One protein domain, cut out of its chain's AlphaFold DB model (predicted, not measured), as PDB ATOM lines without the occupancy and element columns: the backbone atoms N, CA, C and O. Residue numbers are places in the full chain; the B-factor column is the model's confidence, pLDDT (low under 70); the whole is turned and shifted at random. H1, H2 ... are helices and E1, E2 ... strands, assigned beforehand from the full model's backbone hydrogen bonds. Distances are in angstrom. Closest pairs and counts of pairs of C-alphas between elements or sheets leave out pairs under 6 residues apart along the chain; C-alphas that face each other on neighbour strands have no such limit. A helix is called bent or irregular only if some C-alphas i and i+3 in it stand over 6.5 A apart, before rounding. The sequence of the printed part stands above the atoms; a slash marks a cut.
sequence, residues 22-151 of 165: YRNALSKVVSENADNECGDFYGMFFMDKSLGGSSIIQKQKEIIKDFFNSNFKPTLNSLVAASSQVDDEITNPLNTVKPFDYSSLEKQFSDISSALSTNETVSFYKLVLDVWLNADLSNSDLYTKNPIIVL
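This is residues 22 to 151 of the 165 residues of an uncharacterized protein of Strongyloides papillosus (UniProt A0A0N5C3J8). A twisted sheet of four strands is covered on one face by the long helices H3 and H4, side by side and running opposite ways along the strands, and on the other face by the shorter H5, set slantwise. H1 packs on H3 and only grazes the sheet, while the short H2 and H6 lie toward opposite ends of the strands. The 130 printed residues hold six named helices and four named strands, in the order H1 E1 H2 H3 E2 E3 H4 H5 H6 E4; the class is mixed, helices and strands. The sheet is mixed, in the order E3 E2 E1 E4. The whole is compact, with a radius of gyration of the C-alphas of 14.4 A, and only just elongated, spanning 45 by 30 by 24 A.

Inner strands E1, residues 40 to 47, and E2, residues 77 to 86, are parallel at 16 degrees; N 43 and O 79 are within hydrogen-bond range at 2.8 A. Edge strand E4, residues 146 to 151, is parallel to E1, with N 44 and O 148 at 2.8 A. Edge strand E3, residues 89 to 91, forms a hairpin with E2; N 91 and O 84 are 2.8 A apart. H3, residues 57 to 72, is 9.4 A in height over the sheet, over E2 and E1; its closest C-alphas to E2 are Asn 71 and Asn 77, 5.4 A. H4, residues 102 to 114, is on the same face as H3 and lies over E2, with a height over the sheet of 9.2 A; the closest C-alphas of E2 and H4, those of Ser 84 and Ile 112, are 6.3 A apart. H3 and H4 are close but not clearly touching, with the C-alphas of Lys 61 and Phe 109 7.2 A apart. H5, residues 125 to 134, is on the opposite face, completing three layers, helices on both faces of a sheet; it is 9.6 A in height, and the closest C-alphas of E2 and H5 are Gln 85 and Leu 127, 6.6 A. H1, residues 22 to 32, touches residues 63 to 70 of H3, closest at the C-alphas of Ser 27 and Phe 67, 5.7 A, at a shallow tilt of 25 degrees, the same way. H2, residues 51 to 55, is not on the sheet; E1, H2 H3, E2 make a strand-helix-strand unit, two parallel neighbour strands with helices between, whose crossover is right-handed. H6, residues 140 to 143, only grazes the sheet. Every O i to N i+4 pair is within hydrogen-bond range in H2, H4 and H5, 5 of 7 in H1 and 10 of 12 in H3; H6 is too short for one.

H1 begins at C-alpha 22 (109.160, 125.489, 152.226) and is irregular, C-alphas 23 and 26 being 7.3 A apart. From first to last C-alpha E2 is 29.7 A, H3 24.1 A, E1 22.2 A and H4 18.0 A long. E4 ends at C-alpha 151 (106.520, 112.638, 147.851).

The C-alphas farthest apart, Asp 35 and Thr 118, are 45.3 A apart. The printed part has no cut, and no link is long. The mean pLDDT of the printed part is 82.1; 19 residues are under 70, among them 33 to 38 and 117 to 122.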
ATOM      1  N   TYR A  22     108.698 126.872 152.303       51.12
ATOM      2  CA  TYR A  22     109.160 125.489 152.226       51.12
ATOM      3  C   TYR A  22     110.383 125.242 153.120       51.12
ATOM      4  O   TYR A  22     110.401 124.275 153.883       51.12
ATOM      5  N   ARG A  23     111.382 126.138 153.056       51.81
ATOM      6  CA  ARG A  23     112.681 125.994 153.745       51.81
ATOM      7  C   ARG A  23     112.568 125.673 155.233       51.81
ATOM      8  O   ARG A  23     113.500 125.122 155.805       51.81
ATOM      9  N   ASN A  24     111.432 126.007 155.842       57.66
ATOM     10  CA  ASN A  24     111.193 125.824 157.259       57.66
ATOM     11  C   ASN A  24     110.436 124.553 157.635       57.66
ATOM     12  O   ASN A  24     110.586 124.157 158.768       57.66
ATOM     13  N   ALA A  25     109.620 123.896 156.805       64.12
ATOM     14  CA  ALA A  25     108.725 122.859 157.353       64.12
ATOM     15  C   ALA A  25     109.464 121.563 157.741       64.12
ATOM     16  O   ALA A  25     109.413 121.142 158.896       64.12
ATOM     17  N   LEU A  26     110.189 120.957 156.795       71.44
ATOM     18  CA  LEU A  26     110.887 119.687 157.025       71.44
ATOM     19  C   LEU A  26     112.111 119.874 157.936       71.44
ATOM     20  O   LEU A  26     112.335 119.095 158.856       71.44
ATOM     21  N   SER A  27     112.859 120.958 157.726       66.62
ATOM     22  CA  SER A  27     114.000 121.334 158.566       66.62
ATOM     23  C   SER A  27     113.577 121.670 159.999       66.62
ATOM     24  O   SER A  27     114.301 121.328 160.931       66.62
ATOM     25  N   LYS A  28     112.396 122.279 160.193       70.50
ATOM     26  CA  LYS A  28     111.823 122.525 161.520       70.50
ATOM     27  C   LYS A  28     111.464 121.222 162.210       70.50
ATOM     28  O   LYS A  28     111.909 121.044 163.336       70.50
ATOM     29  N   VAL A  29     110.769 120.303 161.532       68.69
ATOM     30  CA  VAL A  29     110.447 118.972 162.082       68.69
ATOM     31  C   VAL A  29     111.719 118.244 162.513       68.69
ATOM     32  O   VAL A  29     111.786 117.753 163.634       68.69
ATOM     33  N   VAL A  30     112.761 118.235 161.679       71.19
ATOM     34  CA  VAL A  30     114.053 117.635 162.052       71.19
ATOM     35  C   VAL A  30     114.679 118.378 163.240       71.19
ATOM     36  O   VAL A  30     115.139 117.757 164.191       71.19
ATOM     37  N   SER A  31     114.662 119.715 163.233       67.19
ATOM     38  CA  SER A  31     115.281 120.515 164.294       67.19
ATOM     39  C   SER A  31     114.577 120.439 165.646       67.19
ATOM     40  O   SER A  31     115.253 120.480 166.664       67.19
ATOM     41  N   GLU A  32     113.250 120.318 165.669       70.25
ATOM     42  CA  GLU A  32     112.460 120.191 166.901       70.25
ATOM     43  C   GLU A  32     112.652 118.820 167.556       70.25
ATOM     44  O   GLU A  32     112.422 118.665 168.752       70.25
ATOM     45  N   ASN A  33     113.116 117.834 166.788       65.50
ATOM     46  CA  ASN A  33     113.404 116.488 167.270       65.50
ATOM     47  C   ASN A  33     114.909 116.240 167.509       65.50
ATOM     48  O   ASN A  33     115.278 115.146 167.931       65.50
ATOM     49  N   ALA A  34     115.763 117.251 167.291       62.31
ATOM     50  CA  ALA A  34     117.226 117.162 167.369       62.31
ATOM     51  C   ALA A  34     117.797 117.017 168.789       62.31
ATOM     52  O   ALA A  34     118.912 116.526 168.951       62.31
ATOM     53  N   ASP A  35     117.052 117.465 169.802       59.22
ATOM     54  CA  ASP A  35     117.479 117.443 171.209       59.22
ATOM     55  C   ASP A  35     117.040 116.160 171.946       59.22
ATOM     56  O   ASP A  35     117.361 115.963 173.118       59.22
ATOM     57  N   ASN A  36     116.321 115.266 171.259       57.50
ATOM     58  CA  ASN A  36     115.892 113.968 171.781       57.50
ATOM     59  C   ASN A  36     116.817 112.849 171.256       57.50
ATOM     60  O   ASN A  36     117.479 113.011 170.237       57.50
ATOM     61  N   GLU A  37     116.797 111.657 171.868       57.19
ATOM     62  CA  GLU A  37     117.486 110.432 171.382       57.19
ATOM     63  C   GLU A  37     117.072 109.980 169.947       57.19
ATOM     64  O   GLU A  37     117.477 108.912 169.487       57.19
ATOM     65  N   CYS A  38     116.262 110.775 169.235       64.62
ATOM     66  CA  CYS A  38     115.806 110.582 167.858       64.62
ATOM     67  C   CYS A  38     116.589 111.474 166.846       64.62
ATOM     68  O   CYS A  38     116.036 111.814 165.808       64.62
ATOM     69  N   GLY A  39     117.850 111.853 167.108       71.62
ATOM     70  CA  GLY A  39     118.654 112.734 166.230       71.62
ATOM     71  C   GLY A  39     119.051 112.162 164.855       71.62
ATOM     72  O   GLY A  39     119.528 112.905 163.995       71.62
ATOM     73  N   ASP A  40     118.823 110.866 164.622       84.62
ATOM     74  CA  ASP A  40     119.150 110.188 163.364       84.62
ATOM     75  C   ASP A  40     117.909 110.040 162.470       84.62
ATOM     76  O   ASP A  40     116.973 109.307 162.810       84.62
ATOM     77  N   PHE A  41     117.921 110.655 161.289       88.19
ATOM     78  CA  PHE A  41     116.831 110.652 160.311       88.19
ATOM     79  C   PHE A  41     117.248 110.020 158.986       88.19
ATOM     80  O   PHE A  41     118.369 110.206 158.513       88.19
ATOM     81  N   TYR A  42     116.301 109.342 158.343       90.19
ATOM     82  CA  TYR A  42     116.442 108.856 156.976       90.19
ATOM     83  C   TYR A  42     115.354 109.468 156.103       90.19
ATOM     84  O   TYR A  42     114.179 109.135 156.234       90.19
ATOM     85  N   GLY A  43     115.731 110.380 155.214       91.81
ATOM     86  CA  GLY A  43     114.822 111.005 154.263       91.81
ATOM     87  C   GLY A  43     114.784 110.241 152.945       91.81
ATOM     88  O   GLY A  43     115.743 110.269 152.176       91.81
ATOM     89  N   MET A  44     113.661 109.593 152.663       92.69
ATOM     90  CA  MET A  44     113.368 108.960 151.384       92.69
ATOM     91  C   MET A  44     112.510 109.906 150.541       92.69
ATOM     92  O   MET A  44     111.355 110.167 150.869       92.69
ATOM     93  N   PHE A  45     113.080 110.447 149.468       92.62
ATOM     94  CA  PHE A  45     112.461 111.481 148.647       92.62
ATOM     95  C   PHE A  45     112.107 110.943 147.266       92.62
ATOM     96  O   PHE A  45     112.989 110.565 146.495       92.62
ATOM     97  N   PHE A  46     110.822 110.979 146.929       92.12
ATOM     98  CA  PHE A  46     110.328 110.684 145.592       92.12
ATOM     99  C   PHE A  46     110.085 111.983 144.839       92.12
ATOM    100  O   PHE A  46     109.187 112.763 145.169       92.12
ATOM    101  N   MET A  47     110.936 112.220 143.847       91.19
ATOM    102  CA  MET A  47     110.904 113.392 142.991       91.19
ATOM    103  C   MET A  47     109.887 113.214 141.870       91.19
ATOM    104  O   MET A  47     109.786 112.153 141.259       91.19
ATOM    105  N   ASP A  48     109.141 114.279 141.596       88.44
ATOM    106  CA  ASP A  48     108.221 114.345 140.472       88.44
ATOM    107  C   ASP A  48     108.980 114.769 139.216       88.44
ATOM    108  O   ASP A  48     109.480 115.899 139.131       88.44
ATOM    109  N   LYS A  49     109.042 113.866 138.236       86.75
ATOM    110  CA  LYS A  49     109.662 114.095 136.927       86.75
ATOM    111  C   LYS A  49     108.654 114.260 135.785       86.75
ATOM    112  O   LYS A  49     109.062 114.323 134.627       86.75
ATOM    113  N   SER A  50     107.367 114.432 136.091       84.06
ATOM    114  CA  SER A  50     106.344 114.817 135.108       84.06
ATOM    115  C   SER A  50     106.712 116.144 134.440       84.06
ATOM    116  O   SER A  50     107.661 116.814 134.858       84.06
ATOM    117  N   LEU A  51     105.969 116.588 133.423       82.12
ATOM    118  CA  LEU A  51     106.218 117.917 132.842       82.12
ATOM    119  C   LEU A  51     106.126 119.027 133.905       82.12
ATOM    120  O   LEU A  51     107.011 119.882 134.000       82.12
ATOM    121  N   GLY A  52     105.098 118.961 134.758       81.62
ATOM    122  CA  GLY A  52     104.917 119.879 135.879       81.62
ATOM    123  C   GLY A  52     106.036 119.758 136.915       81.62
ATOM    124  O   GLY A  52     106.659 120.763 137.267       81.62
ATOM    125  N   GLY A  53     106.356 118.547 137.369       85.19
ATOM    126  CA  GLY A  53     107.443 118.280 138.318       85.19
ATOM    127  C   GLY A  53     108.820 118.711 137.816       85.19
ATOM    128  O   GLY A  53     109.563 119.390 138.528       85.19
ATOM    129  N   SER A  54     109.123 118.419 136.549       86.94
ATOM    130  CA  SER A  54     110.372 118.789 135.879       86.94
ATOM    131  C   SER A  54     110.579 120.302 135.844       86.94
ATOM    132  O   SER A  54     111.694 120.762 136.088       86.94
ATOM    133  N   SER A  55     109.518 121.083 135.615       86.19
ATOM    134  CA  SER A  55     109.597 122.554 135.597       86.19
ATOM    135  C   SER A  55     110.036 123.165 136.937       86.19
ATOM    136  O   SER A  55     110.562 124.274 136.972       86.19
ATOM    137  N   ILE A  56     109.879 122.423 138.037       87.69
ATOM    138  CA  ILE A  56     110.262 122.843 139.389       87.69
ATOM    139  C   ILE A  56     111.286 121.903 140.036       87.69
ATOM    140  O   ILE A  56     111.452 121.914 141.257       87.69
ATOM    141  N   ILE A  57     111.994 121.091 139.245       88.88
ATOM    142  CA  ILE A  57     112.927 120.082 139.767       88.88
ATOM    143  C   ILE A  57     114.015 120.708 140.644       88.88
ATOM    144  O   ILE A  57     114.434 120.122 141.637       88.88
ATOM    145  N   GLN A  58     114.435 121.937 140.329       91.06
ATOM    146  CA  GLN A  58     115.414 122.670 141.124       91.06
ATOM    147  C   GLN A  58     114.903 122.958 142.542       91.06
ATOM    148  O   GLN A  58     115.652 122.784 143.501       91.06
ATOM    149  N   LYS A  59     113.614 123.290 142.690       88.81
ATOM    150  CA  LYS A  59     112.985 123.471 144.003       88.81
ATOM    151  C   LYS A  59     113.011 122.154 144.771       88.81
ATOM    152  O   LYS A  59     113.507 122.124 145.883       88.81
ATOM    153  N   GLN A  60     112.598 121.046 144.154       91.44
ATOM    154  CA  GLN A  60     112.668 119.714 144.779       91.44
ATOM    155  C   GLN A  60     114.090 119.353 145.256       91.44
ATOM    156  O   GLN A  60     114.255 118.779 146.327       91.44
ATOM    157  N   LYS A  61     115.136 119.726 144.507       93.25
ATOM    158  CA  LYS A  61     116.533 119.516 144.927       93.25
ATOM    159  C   LYS A  61     116.914 120.369 146.133       93.25
ATOM    160  O   LYS A  61     117.526 119.854 147.061       93.25
ATOM    161  N   GLU A  62     116.582 121.658 146.127       91.62
ATOM    162  CA  GLU A  62     116.912 122.587 147.222       91.62
ATOM    163  C   GLU A  62     116.346 122.121 148.554       91.62
ATOM    164  O   GLU A  62     117.025 122.129 149.572       91.62
ATOM    165  N   ILE A  63     115.128 121.615 148.510       89.44
ATOM    166  CA  ILE A  63     114.435 120.993 149.624       89.44
ATOM    167  C   ILE A  63     115.233 119.835 150.234       89.44
ATOM    168  O   ILE A  63     115.411 119.757 151.452       89.44
ATOM    169  N   ILE A  64     115.677 118.914 149.379       92.62
ATOM    170  CA  ILE A  64     116.423 117.729 149.797       92.62
ATOM    171  C   ILE A  64     117.785 118.164 150.345       92.62
ATOM    172  O   ILE A  64     118.222 117.660 151.376       92.62
ATOM    173  N   LYS A  65     118.433 119.146 149.702       92.31
ATOM    174  CA  LYS A  65     119.689 119.739 150.182       92.31
ATOM    175  C   LYS A  65     119.517 120.389 151.550       92.31
ATOM    176  O   LYS A  65     120.372 120.198 152.402       92.31
ATOM    177  N   ASP A  66     118.428 121.111 151.787       88.81
ATOM    178  CA  ASP A  66     118.152 121.738 153.081       88.81
ATOM    179  C   ASP A  66     117.981 120.684 154.189       88.81
ATOM    180  O   ASP A  66     118.532 120.843 155.278       88.81
ATOM    181  N   PHE A  67     117.294 119.571 153.901       89.25
ATOM    182  CA  PHE A  67     117.220 118.425 154.815       89.25
ATOM    183  C   PHE A  67     118.600 117.800 155.057       89.25
ATOM    184  O   PHE A  67     119.004 117.616 156.204       89.25
ATOM    185  N   PHE A  68     119.356 117.532 153.992       90.75
ATOM    186  CA  PHE A  68     120.700 116.961 154.071       90.75
ATOM    187  C   PHE A  68     121.681 117.864 154.835       90.75
ATOM    188  O   PHE A  68     122.527 117.386 155.584       90.75
ATOM    189  N   ASN A  69     121.537 119.182 154.712       88.44
ATOM    190  CA  ASN A  69     122.347 120.173 155.416       88.44
ATOM    191  C   ASN A  69     122.019 120.271 156.912       88.44
ATOM    192  O   ASN A  69     122.766 120.904 157.656       88.44
ATOM    193  N   SER A  70     120.953 119.630 157.402       82.94
ATOM    194  CA  SER A  70     120.707 119.553 158.848       82.94
ATOM    195  C   SER A  70     121.852 118.864 159.607       82.94
ATOM    196  O   SER A  70     122.067 119.184 160.774       82.94
ATOM    197  N   ASN A  71     122.658 118.044 158.916       78.00
ATOM    198  CA  ASN A  71     123.910 117.461 159.408       78.00
ATOM    199  C   ASN A  71     124.929 118.498 159.924       78.00
ATOM    200  O   ASN A  71     125.810 118.152 160.701       78.00
ATOM    201  N   PHE A  72     124.830 119.782 159.551       77.94
ATOM    202  CA  PHE A  72     125.679 120.825 160.148       77.94
ATOM    203  C   PHE A  72     125.391 121.070 161.641       77.94
ATOM    204  O   PHE A  72     126.171 121.751 162.309       77.94
ATOM    205  N   LYS A  73     124.292 120.533 162.182       77.75
ATOM    206  CA  LYS A  73     124.023 120.525 163.622       77.75
ATOM    207  C   LYS A  73     124.669 119.280 164.255       77.75
ATOM    208  O   LYS A  73     124.352 118.178 163.825       77.75
ATOM    209  N   PRO A  74     125.511 119.416 165.299       70.50
ATOM    210  CA  PRO A  74     126.302 118.303 165.844       70.50
ATOM    211  C   PRO A  74     125.509 117.096 166.361       70.50
ATOM    212  O   PRO A  74     126.065 116.010 166.473       70.50
ATOM    213  N   THR A  75     124.240 117.291 166.727       74.06
ATOM    214  CA  THR A  75     123.364 116.252 167.290       74.06
ATOM    215  C   THR A  75     122.483 115.572 166.245       74.06
ATOM    216  O   THR A  75     121.683 114.711 166.600       74.06
ATOM    217  N   LEU A  76     122.608 115.960 164.972       78.88
ATOM    218  CA  LEU A  76     121.780 115.450 163.891       78.88
ATOM    219  C   LEU A  76     122.592 114.654 162.884       78.88
ATOM    220  O   LEU A  76     123.641 115.091 162.413       78.88
ATOM    221  N   ASN A  77     122.018 113.527 162.489       84.69
ATOM    222  CA  ASN A  77     122.518 112.693 161.417       84.69
ATOM    223  C   ASN A  77     121.376 112.441 160.431       84.69
ATOM    224  O   ASN A  77     120.409 111.759 160.745       84.69
ATOM    225  N   SER A  78     121.460 113.027 159.245       87.25
ATOM    226  CA  SER A  78     120.444 112.909 158.205       87.25
ATOM    227  C   SER A  78     121.007 112.184 156.996       87.25
ATOM    228  O   SER A  78     121.879 112.700 156.292       87.25
ATOM    229  N   LEU A  79     120.475 110.993 156.749       92.62
ATOM    230  CA  LEU A  79     120.723 110.198 155.557       92.62
ATOM    231  C   LEU A  79     119.631 110.483 154.532       92.62
ATOM    232  O   LEU A  79     118.492 110.783 154.890       92.62
ATOM    233  N   VAL A  80     119.974 110.401 153.251       93.94
ATOM    234  CA  VAL A  80     119.050 110.733 152.161       93.94
ATOM    235  C   VAL A  80     119.073 109.650 151.100       93.94
ATOM    236  O   VAL A  80     120.138 109.194 150.712       93.94
ATOM    237  N   ALA A  81     117.913 109.298 150.564       94.19
ATOM    238  CA  ALA A  81     117.802 108.634 149.275       94.19
ATOM    239  C   ALA A  81     116.815 109.417 148.408       94.19
ATOM    240  O   ALA A  81     115.677 109.635 148.822       94.19
ATOM    241  N   ALA A  82     117.249 109.851 147.226       93.88
ATOM    242  CA  ALA A  82     116.400 110.513 146.248       93.88
ATOM    243  C   ALA A  82     116.188 109.601 145.036       93.88
ATOM    244  O   ALA A  82     117.145 109.167 144.390       93.88
ATOM    245  N   SER A  83     114.923 109.362 144.708       92.19
ATOM    246  CA  SER A  83     114.499 108.528 143.585       92.19
ATOM    247  C   SER A  83     113.385 109.225 142.811       92.19
ATOM    248  O   SER A  83     112.684 110.089 143.329       92.19
ATOM    249  N   SER A  84     113.200 108.840 141.561       89.56
ATOM    250  CA  SER A  84     112.069 109.243 140.724       89.56
ATOM    251  C   SER A  84     111.639 108.056 139.887       89.56
ATOM    252  O   SER A  84     112.474 107.225 139.523       89.56
ATOM    253  N   GLN A  85     110.364 108.015 139.521       85.00
ATOM    254  CA  GLN A  85     109.888 107.125 138.477       85.00
ATOM    255  C   GLN A  85     109.854 107.907 137.171       85.00
ATOM    256  O   GLN A  85     109.305 109.010 137.123       85.00
ATOM    257  N   VAL A  86     110.457 107.349 136.131       78.44
ATOM    258  CA  VAL A  86     110.359 107.867 134.769       78.44
ATOM    259  C   VAL A  86     109.866 106.721 133.910       78.44
ATOM    260  O   VAL A  86     110.517 105.682 133.821       78.44
ATOM    261  N   ASP A  87     108.669 106.890 133.355       75.38
ATOM    262  CA  ASP A  87     107.939 105.826 132.674       75.38
ATOM    263  C   ASP A  87     107.838 104.562 133.554       75.38
ATOM    264  O   ASP A  87     107.183 104.582 134.605       75.38
ATOM    265  N   ASP A  88     108.499 103.474 133.155       74.44
ATOM    266  CA  ASP A  88     108.484 102.193 133.859       74.44
ATOM    267  C   ASP A  88     109.717 101.930 134.733       74.44
ATOM    268  O   ASP A  88     109.756 100.899 135.410       74.44
ATOM    269  N   GLU A  89     110.679 102.856 134.768       78.75
ATOM    270  CA  GLU A  89     111.960 102.691 135.455       78.75
ATOM    271  C   GLU A  89     112.073 103.577 136.704       78.75
ATOM    272  O   GLU A  89     111.662 104.742 136.728       78.75
ATOM    273  N   ILE A  90     112.665 103.014 137.762       85.25
ATOM    274  CA  ILE A  90     113.014 103.736 138.987       85.25
ATOM    275  C   ILE A  90     114.467 104.191 138.880       85.25
ATOM    276  O   ILE A  90     115.392 103.389 138.755       85.25
ATOM    277  N   THR A  91     114.675 105.496 138.988       85.12
ATOM    278  CA  THR A  91     116.012 106.078 139.128       85.12
ATOM    279  C   THR A  91     116.503 105.922 140.564       85.12
ATOM    280  O   THR A  91     115.745 106.149 141.507       85.12
ATOM    281  N   ASN A  92     117.784 105.572 140.726       82.88
ATOM    282  CA  ASN A  92     118.459 105.427 142.023       82.88
ATOM    283  C   ASN A  92     117.630 104.624 143.037       82.88
ATOM    284  O   ASN A  92     117.146 105.236 143.986       82.88
ATOM    285  N   PRO A  93     117.435 103.305 142.873       75.94
ATOM    286  CA  PRO A  93     116.593 102.516 143.771       75.94
ATOM    287  C   PRO A  93     117.139 102.559 145.206       75.94
ATOM    288  O   PRO A  93     118.024 101.796 145.581       75.94
ATOM    289  N   LEU A  94     116.642 103.531 145.974       77.75
ATOM    290  CA  LEU A  94     116.888 103.787 147.391       77.75
ATOM    291  C   LEU A  94     118.359 103.825 147.832       77.75
ATOM    292  O   LEU A  94     118.652 103.591 149.004       77.75
ATOM    293  N   ASN A  95     119.285 104.160 146.931       86.31
ATOM    294  CA  ASN A  95     120.698 104.293 147.280       86.31
ATOM    295  C   ASN A  95     120.859 105.336 148.395       86.31
ATOM    296  O   ASN A  95     120.527 106.507 148.217       86.31
ATOM    297  N   THR A  96     121.371 104.926 149.549       91.19
ATOM    298  CA  THR A  96     121.530 105.834 150.684       91.19
ATOM    299  C   THR A  96     122.772 106.704 150.523       91.19
ATOM    300  O   THR A  96     123.890 106.212 150.374       91.19
ATOM    301  N   VAL A  97     122.582 108.013 150.627       94.00
ATOM    302  CA  VAL A  97     123.629 109.023 150.745       94.00
ATOM    303  C   VAL A  97     123.895 109.283 152.223       94.00
ATOM    304  O   VAL A  97     122.990 109.633 152.987       94.00
ATOM    305  N   LYS A  98     125.155 109.108 152.619       92.06
ATOM    306  CA  LYS A  98     125.631 109.365 153.981       92.06
ATOM    307  C   LYS A  98     125.811 110.867 154.231       92.06
ATOM    308  O   LYS A  98     126.002 111.615 153.271       92.06
ATOM    309  N   PRO A  99     125.812 111.317 155.497       90.31
ATOM    310  CA  PRO A  99     126.075 112.711 155.843       90.31
ATOM    311  C   PRO A  99     127.313 113.270 155.156       90.31
ATOM    312  O   PRO A  99     128.340 112.595 155.070       90.31
ATOM    313  N   PHE A 100     127.214 114.519 154.704       91.12
ATOM    314  CA  PHE A 100     128.297 115.275 154.066       91.12
ATOM    315  C   PHE A 100     128.835 114.697 152.742       91.12
ATOM    316  O   PHE A 100     129.722 115.299 152.136       91.12
ATOM    317  N   ASP A 101     128.283 113.592 152.233       94.81
ATOM    318  CA  ASP A 101     128.566 113.081 150.890       94.81
ATOM    319  C   ASP A 101     127.758 113.826 149.811       94.81
ATOM    320  O   ASP A 101     126.834 113.310 149.176       94.81
ATOM    321  N   TYR A 102     128.124 115.090 149.599       94.19
ATOM    322  CA  TYR A 102     127.514 115.939 148.576       94.19
ATOM    323  C   TYR A 102     127.726 115.399 147.160       94.19
ATOM    324  O   TYR A 102     126.875 115.601 146.301       94.19
ATOM    325  N   SER A 103     128.831 114.691 146.907       96.44
ATOM    326  CA  SER A 103     129.111 114.126 145.585       96.44
ATOM    327  C   SER A 103     128.083 113.059 145.215       96.44
ATOM    328  O   SER A 103     127.547 113.083 144.106       96.44
ATOM    329  N   SER A 104     127.777 112.144 146.137       96.12
ATOM    330  CA  SER A 104     126.746 111.127 145.916       96.12
ATOM    331  C   SER A 104     125.352 111.742 145.819       96.12
ATOM    332  O   SER A 104     124.564 111.313 144.976       96.12
ATOM    333  N   LEU A 105     125.060 112.786 146.605       95.94
ATOM    334  CA  LEU A 105     123.793 113.515 146.498       95.94
ATOM    335  C   LEU A 105     123.616 114.169 145.117       95.94
ATOM    336  O   LEU A 105     122.588 113.984 144.467       95.94
ATOM    337  N   GLU A 106     124.623 114.904 144.636       96.25
ATOM    338  CA  GLU A 106     124.576 115.529 143.307       96.25
ATOM    339  C   GLU A 106     124.514 114.483 142.191       96.25
ATOM    340  O   GLU A 106     123.817 114.694 141.196       96.25
ATOM    341  N   LYS A 107     125.172 113.329 142.363       95.69
ATOM    342  CA  LYS A 107     125.044 112.208 141.427       95.69
ATOM    343  C   LYS A 107     123.593 111.736 141.332       95.69
ATOM    344  O   LYS A 107     123.086 111.623 140.221       95.69
ATOM    345  N   GLN A 108     122.898 111.544 142.455       95.06
ATOM    346  CA  GLN A 108     121.483 111.155 142.421       95.06
ATOM    347  C   GLN A 108     120.619 112.185 141.694       95.06
ATOM    348  O   GLN A 108     119.791 111.821 140.857       95.06
ATOM    349  N   PHE A 109     120.845 113.475 141.948       95.56
ATOM    350  CA  PHE A 109     120.148 114.539 141.229       95.56
ATOM    351  C   PHE A 109     120.444 114.538 139.732       95.56
ATOM    352  O   PHE A 109     119.534 114.805 138.942       95.56
ATOM    353  N   SER A 110     121.685 114.267 139.336       94.00
ATOM    354  CA  SER A 110     122.088 114.138 137.935       94.00
ATOM    355  C   SER A 110     121.401 112.945 137.267       94.00
ATOM    356  O   SER A 110     120.808 113.099 136.200       94.00
ATOM    357  N   ASP A 111     121.387 111.788 137.932       91.94
ATOM    358  CA  ASP A 111     120.756 110.561 137.439       91.94
ATOM    359  C   ASP A 111     119.240 110.777 137.232       91.94
ATOM    360  O   ASP A 111     118.708 110.476 136.166       91.94
ATOM    361  N   ILE A 112     118.556 111.437 138.176       91.12
ATOM    362  CA  ILE A 112     117.128 111.802 138.046       91.12
ATOM    363  C   ILE A 112     116.897 112.827 136.929       91.12
ATOM    364  O   ILE A 112     115.897 112.774 136.214       91.12
ATOM    365  N   SER A 113     117.795 113.805 136.783       89.19
ATOM    366  CA  SER A 113     117.616 114.886 135.803       89.19
ATOM    367  C   SER A 113     117.880 114.430 134.371       89.19
ATOM    368  O   SER A 113     117.252 114.952 133.454       89.19
ATOM    369  N   SER A 114     118.813 113.493 134.192       88.50
ATOM    370  CA  SER A 114     119.211 112.955 132.889       88.50
ATOM    371  C   SER A 114     118.252 111.889 132.357       88.50
ATOM    372  O   SER A 114     118.211 111.672 131.147       88.50
ATOM    373  N   ALA A 115     117.441 111.278 133.225       84.56
ATOM    374  CA  ALA A 115     116.370 110.382 132.814       84.56
ATOM    375  C   ALA A 115     115.353 111.119 131.918       84.56
ATOM    376  O   ALA A 115     114.732 112.117 132.311       84.56
ATOM    377  N   LEU A 116     115.215 110.634 130.682       75.44
ATOM    378  CA  LEU A 116     114.322 111.194 129.672       75.44
ATOM    379  C   LEU A 116     112.879 110.800 129.993       75.44
ATOM    380  O   LEU A 116     112.550 109.622 129.968       75.44
ATOM    381  N   SER A 117     112.019 111.783 130.264       68.00
ATOM    382  CA  SER A 117     110.581 111.538 130.417       68.00
ATOM    383  C   SER A 117     109.940 111.479 129.042       68.00
ATOM    384  O   SER A 117     109.958 112.485 128.328       68.00
ATOM    385  N   THR A 118     109.377 110.332 128.664       61.94
ATOM    386  CA  THR A 118     108.623 110.225 127.406       61.94
ATOM    387  C   THR A 118     107.149 110.607 127.569       61.94
ATOM    388  O   THR A 118     106.492 110.907 126.575       61.94
ATOM    389  N   ASN A 119     106.653 110.686 128.811       62.91
ATOM    390  CA  ASN A 119     105.252 110.967 129.130       62.91
ATOM    391  C   ASN A 119     105.045 112.216 130.005       62.91
ATOM    392  O   ASN A 119     105.934 112.651 130.740       62.91
ATOM    393  N   GLU A 120     103.827 112.768 129.953       60.28
ATOM    394  CA  GLU A 120     103.406 113.910 130.780       60.28
ATOM    395  C   GLU A 120     103.090 113.525 132.234       60.28
ATOM    396  O   GLU A 120     103.073 114.389 133.111       60.28
ATOM    397  N   THR A 121     102.850 112.237 132.500       62.97
ATOM    398  CA  THR A 121     102.371 111.721 133.790       62.97
ATOM    399  C   THR A 121     103.435 110.890 134.501       62.97
ATOM    400  O   THR A 121     103.988 109.972 133.900       62.97
ATOM    401  N   VAL A 122     103.642 111.136 135.797       68.31
ATOM    402  CA  VAL A 122     104.431 110.267 136.687       68.31
ATOM    403  C   VAL A 122     103.480 109.480 137.577       68.31
ATOM    404  O   VAL A 122     102.555 110.039 138.164       68.31
ATOM    405  N   SER A 123     103.705 108.171 137.674       70.56
ATOM    406  CA  SER A 123     103.101 107.346 138.714       70.56
ATOM    407  C   SER A 123     104.089 107.220 139.866       70.56
ATOM    408  O   SER A 123     105.277 107.045 139.635       70.56
ATOM    409  N   PHE A 124     103.604 107.295 141.104       77.38
ATOM    410  CA  PHE A 124     104.391 106.949 142.292       77.38
ATOM    411  C   PHE A 124     104.117 105.517 142.760       77.38
ATOM    412  O   PHE A 124     104.737 105.053 143.712       77.38
ATOM    413  N   TYR A 125     103.193 104.804 142.105       76.62
ATOM    414  CA  TYR A 125     102.752 103.492 142.561       76.62
ATOM    415  C   TYR A 125     103.891 102.474 142.561       76.62
ATOM    416  O   TYR A 125     104.069 101.792 143.563       76.62
ATOM    417  N   LYS A 126     104.702 102.396 141.491       75.50
ATOM    418  CA  LYS A 126     105.818 101.436 141.463       75.50
ATOM    419  C   LYS A 126     106.884 101.793 142.492       75.50
ATOM    420  O   LYS A 126     107.377 100.885 143.138       75.50
ATOM    421  N   LEU A 127     107.188 103.080 142.691       79.25
ATOM    422  CA  LEU A 127     108.107 103.525 143.749       79.25
ATOM    423  C   LEU A 127     107.631 103.090 145.137       79.25
ATOM    424  O   LEU A 127     108.383 102.481 145.887       79.25
ATOM    425  N   VAL A 128     106.371 103.380 145.474       81.31
ATOM    426  CA  VAL A 128     105.805 103.025 146.782       81.31
ATOM    427  C   VAL A 128     105.715 101.508 146.948       81.31
ATOM    428  O   VAL A 128     106.032 101.001 148.020       81.31
ATOM    429  N   LEU A 129     105.324 100.780 145.899       81.62
ATOM    430  CA  LEU A 129     105.266  99.319 145.907       81.62
ATOM    431  C   LEU A 129     106.661  98.701 146.076       81.62
ATOM    432  O   LEU A 129     106.815  97.774 146.863       81.62
ATOM    433  N   ASP A 130     107.669  99.216 145.372       80.88
ATOM    434  CA  ASP A 130     109.054  98.754 145.473       80.88
ATOM    435  C   ASP A 130     109.586  98.926 146.898       80.88
ATOM    436  O   ASP A 130     110.121  97.989 147.482       80.88
ATOM    437  N   VAL A 131     109.328 100.081 147.516       83.00
ATOM    438  CA  VAL A 131     109.679 100.334 148.923       83.00
ATOM    439  C   VAL A 131     108.925  99.390 149.849       83.00
ATOM    440  O   VAL A 131     109.526  98.798 150.735       83.00
ATOM    441  N   TRP A 132     107.623  99.207 149.642       82.38
ATOM    442  CA  TRP A 132     106.811  98.321 150.474       82.38
ATOM    443  C   TRP A 132     107.281  96.861 150.424       82.38
ATOM    444  O   TRP A 132     107.253  96.167 151.438       82.38
ATOM    445  N   LEU A 133     107.689  96.385 149.248       82.19
ATOM    446  CA  LEU A 133     108.111  95.000 149.048       82.19
ATOM    447  C   LEU A 133     109.568  94.757 149.455       82.19
ATOM    448  O   LEU A 133     109.879  93.665 149.927       82.19
ATOM    449  N   ASN A 134     110.446  95.745 149.261       81.38
ATOM    450  CA  ASN A 134     111.894  95.546 149.339       81.38
ATOM    451  C   ASN A 134     112.579  96.317 150.480       81.38
ATOM    452  O   ASN A 134     113.704  95.972 150.837       81.38
ATOM    453  N   ALA A 135     111.939  97.334 151.070       83.75
ATOM    454  CA  ALA A 135     112.507  98.099 152.178       83.75
ATOM    455  C   ALA A 135     111.942  97.636 153.527       83.75
ATOM    456  O   ALA A 135     110.785  97.880 153.868       83.75
ATOM    457  N   ASP A 136     112.797  97.028 154.349       85.25
ATOM    458  CA  ASP A 136     112.487  96.790 155.756       85.25
ATOM    459  C   ASP A 136     112.745  98.065 156.568       85.25
ATOM    460  O   ASP A 136     113.809  98.235 157.160       85.25
ATOM    461  N   LEU A 137     111.765  98.973 156.609       83.06
ATOM    462  CA  LEU A 137     111.860 100.237 157.356       83.06
ATOM    463  C   LEU A 137     111.994 100.048 158.879       83.06
ATOM    464  O   LEU A 137     112.218 101.027 159.590       83.06
ATOM    465  N   SER A 138     111.864  98.817 159.392       82.56
ATOM    466  CA  SER A 138     112.169  98.499 160.792       82.56
ATOM    467  C   SER A 138     113.665  98.274 161.039       82.56
ATOM    468  O   SER A 138     114.121  98.355 162.183       82.56
ATOM    469  N   ASN A 139     114.446  98.052 159.975       85.69
ATOM    470  CA  ASN A 139     115.893  97.924 160.041       85.69
ATOM    471  C   ASN A 139     116.549  99.294 160.274       85.69
ATOM    472  O   ASN A 139     116.898 100.026 159.342       85.69
ATOM    473  N   SER A 140     116.750  99.623 161.549       83.81
ATOM    474  CA  SER A 140     117.338 100.895 161.967       83.81
ATOM    475  C   SER A 140     118.814 101.061 161.608       83.81
ATOM    476  O   SER A 140     119.304 102.188 161.643       83.81
ATOM    477  N   ASP A 141     119.520  99.983 161.258       83.19
ATOM    478  CA  ASP A 141     120.911 100.069 160.799       83.19
ATOM    479  C   ASP A 141     120.989 100.655 159.379       83.19
ATOM    480  O   ASP A 141     121.993 101.267 159.012       83.19
ATOM    481  N   LEU A 142     119.916 100.495 158.591       80.12
ATOM    482  CA  LEU A 142     119.804 101.008 157.224       80.12
ATOM    483  C   LEU A 142     119.003 102.315 157.146       80.12
ATOM    484  O   LEU A 142     119.448 103.263 156.501       80.12
ATOM    485  N   TYR A 143     117.846 102.385 157.811       82.31
ATOM    486  CA  TYR A 143     116.875 103.482 157.656       82.31
ATOM    487  C   TYR A 143     116.743 104.388 158.884       82.31
ATOM    488  O   TYR A 143     115.791 105.161 158.982       82.31
ATOM    489  N   THR A 144     117.695 104.291 159.816       83.31
ATOM    490  CA  THR A 144     117.655 104.926 161.142       83.31
ATOM    491  C   THR A 144     116.377 104.604 161.925       83.31
ATOM    492  O   THR A 144     115.530 103.810 161.521       83.31
ATOM    493  N   LYS A 145     116.233 105.191 163.115       80.56
ATOM    494  CA  LYS A 145     115.008 105.065 163.919       80.56
ATOM    495  C   LYS A 145     113.888 106.004 163.454       80.56
ATOM    496  O   LYS A 145     112.770 105.879 163.944       80.56
ATOM    497  N   ASN A 146     114.185 106.946 162.554       82.56
ATOM    498  CA  ASN A 146     113.253 107.978 162.098       82.56
ATOM    499  C   ASN A 146     113.228 108.058 160.562       82.56
ATOM    500  O   ASN A 146     113.699 109.049 159.989       82.56
ATOM    501  N   PRO A 147     112.684 107.038 159.876       87.00
ATOM    502  CA  PRO A 147     112.457 107.129 158.447       87.00
ATOM    503  C   PRO A 147     111.323 108.116 158.146       87.00
ATOM    504  O   PRO A 147     110.256 108.097 158.771       87.00
ATOM    505  N   ILE A 148     111.561 108.972 157.161       87.31
ATOM    506  CA  ILE A 148     110.610 109.936 156.619       87.31
ATOM    507  C   ILE A 148     110.483 109.661 155.127       87.31
ATOM    508  O   ILE A 148     111.483 109.656 154.412       87.31
ATOM    509  N   ILE A 149     109.254 109.478 154.651       88.19
ATOM    510  CA  ILE A 149     108.973 109.358 153.218       88.19
ATOM    511  C   ILE A 149     108.334 110.661 152.748       88.19
ATOM    512  O   ILE A 149     107.344 111.124 153.321       88.19
ATOM    513  N   VAL A 150     108.906 111.256 151.706       89.38
ATOM    514  CA  VAL A 150     108.462 112.521 151.125       89.38
ATOM    515  C   VAL A 150     108.157 112.319 149.651       89.38
ATOM    516  O   VAL A 150     109.032 111.937 148.880       89.38
ATOM    517  N   LEU A 151     106.926 112.629 149.252       89.00
ATOM    518  CA  LEU A 151     106.520 112.638 147.851       89.00
ATOM    519  C   LEU A 151     106.340 114.083 147.397       89.00
ATOM    520  O   LEU A 151     105.492 114.810 147.931       89.00
TER     521      LEU A 151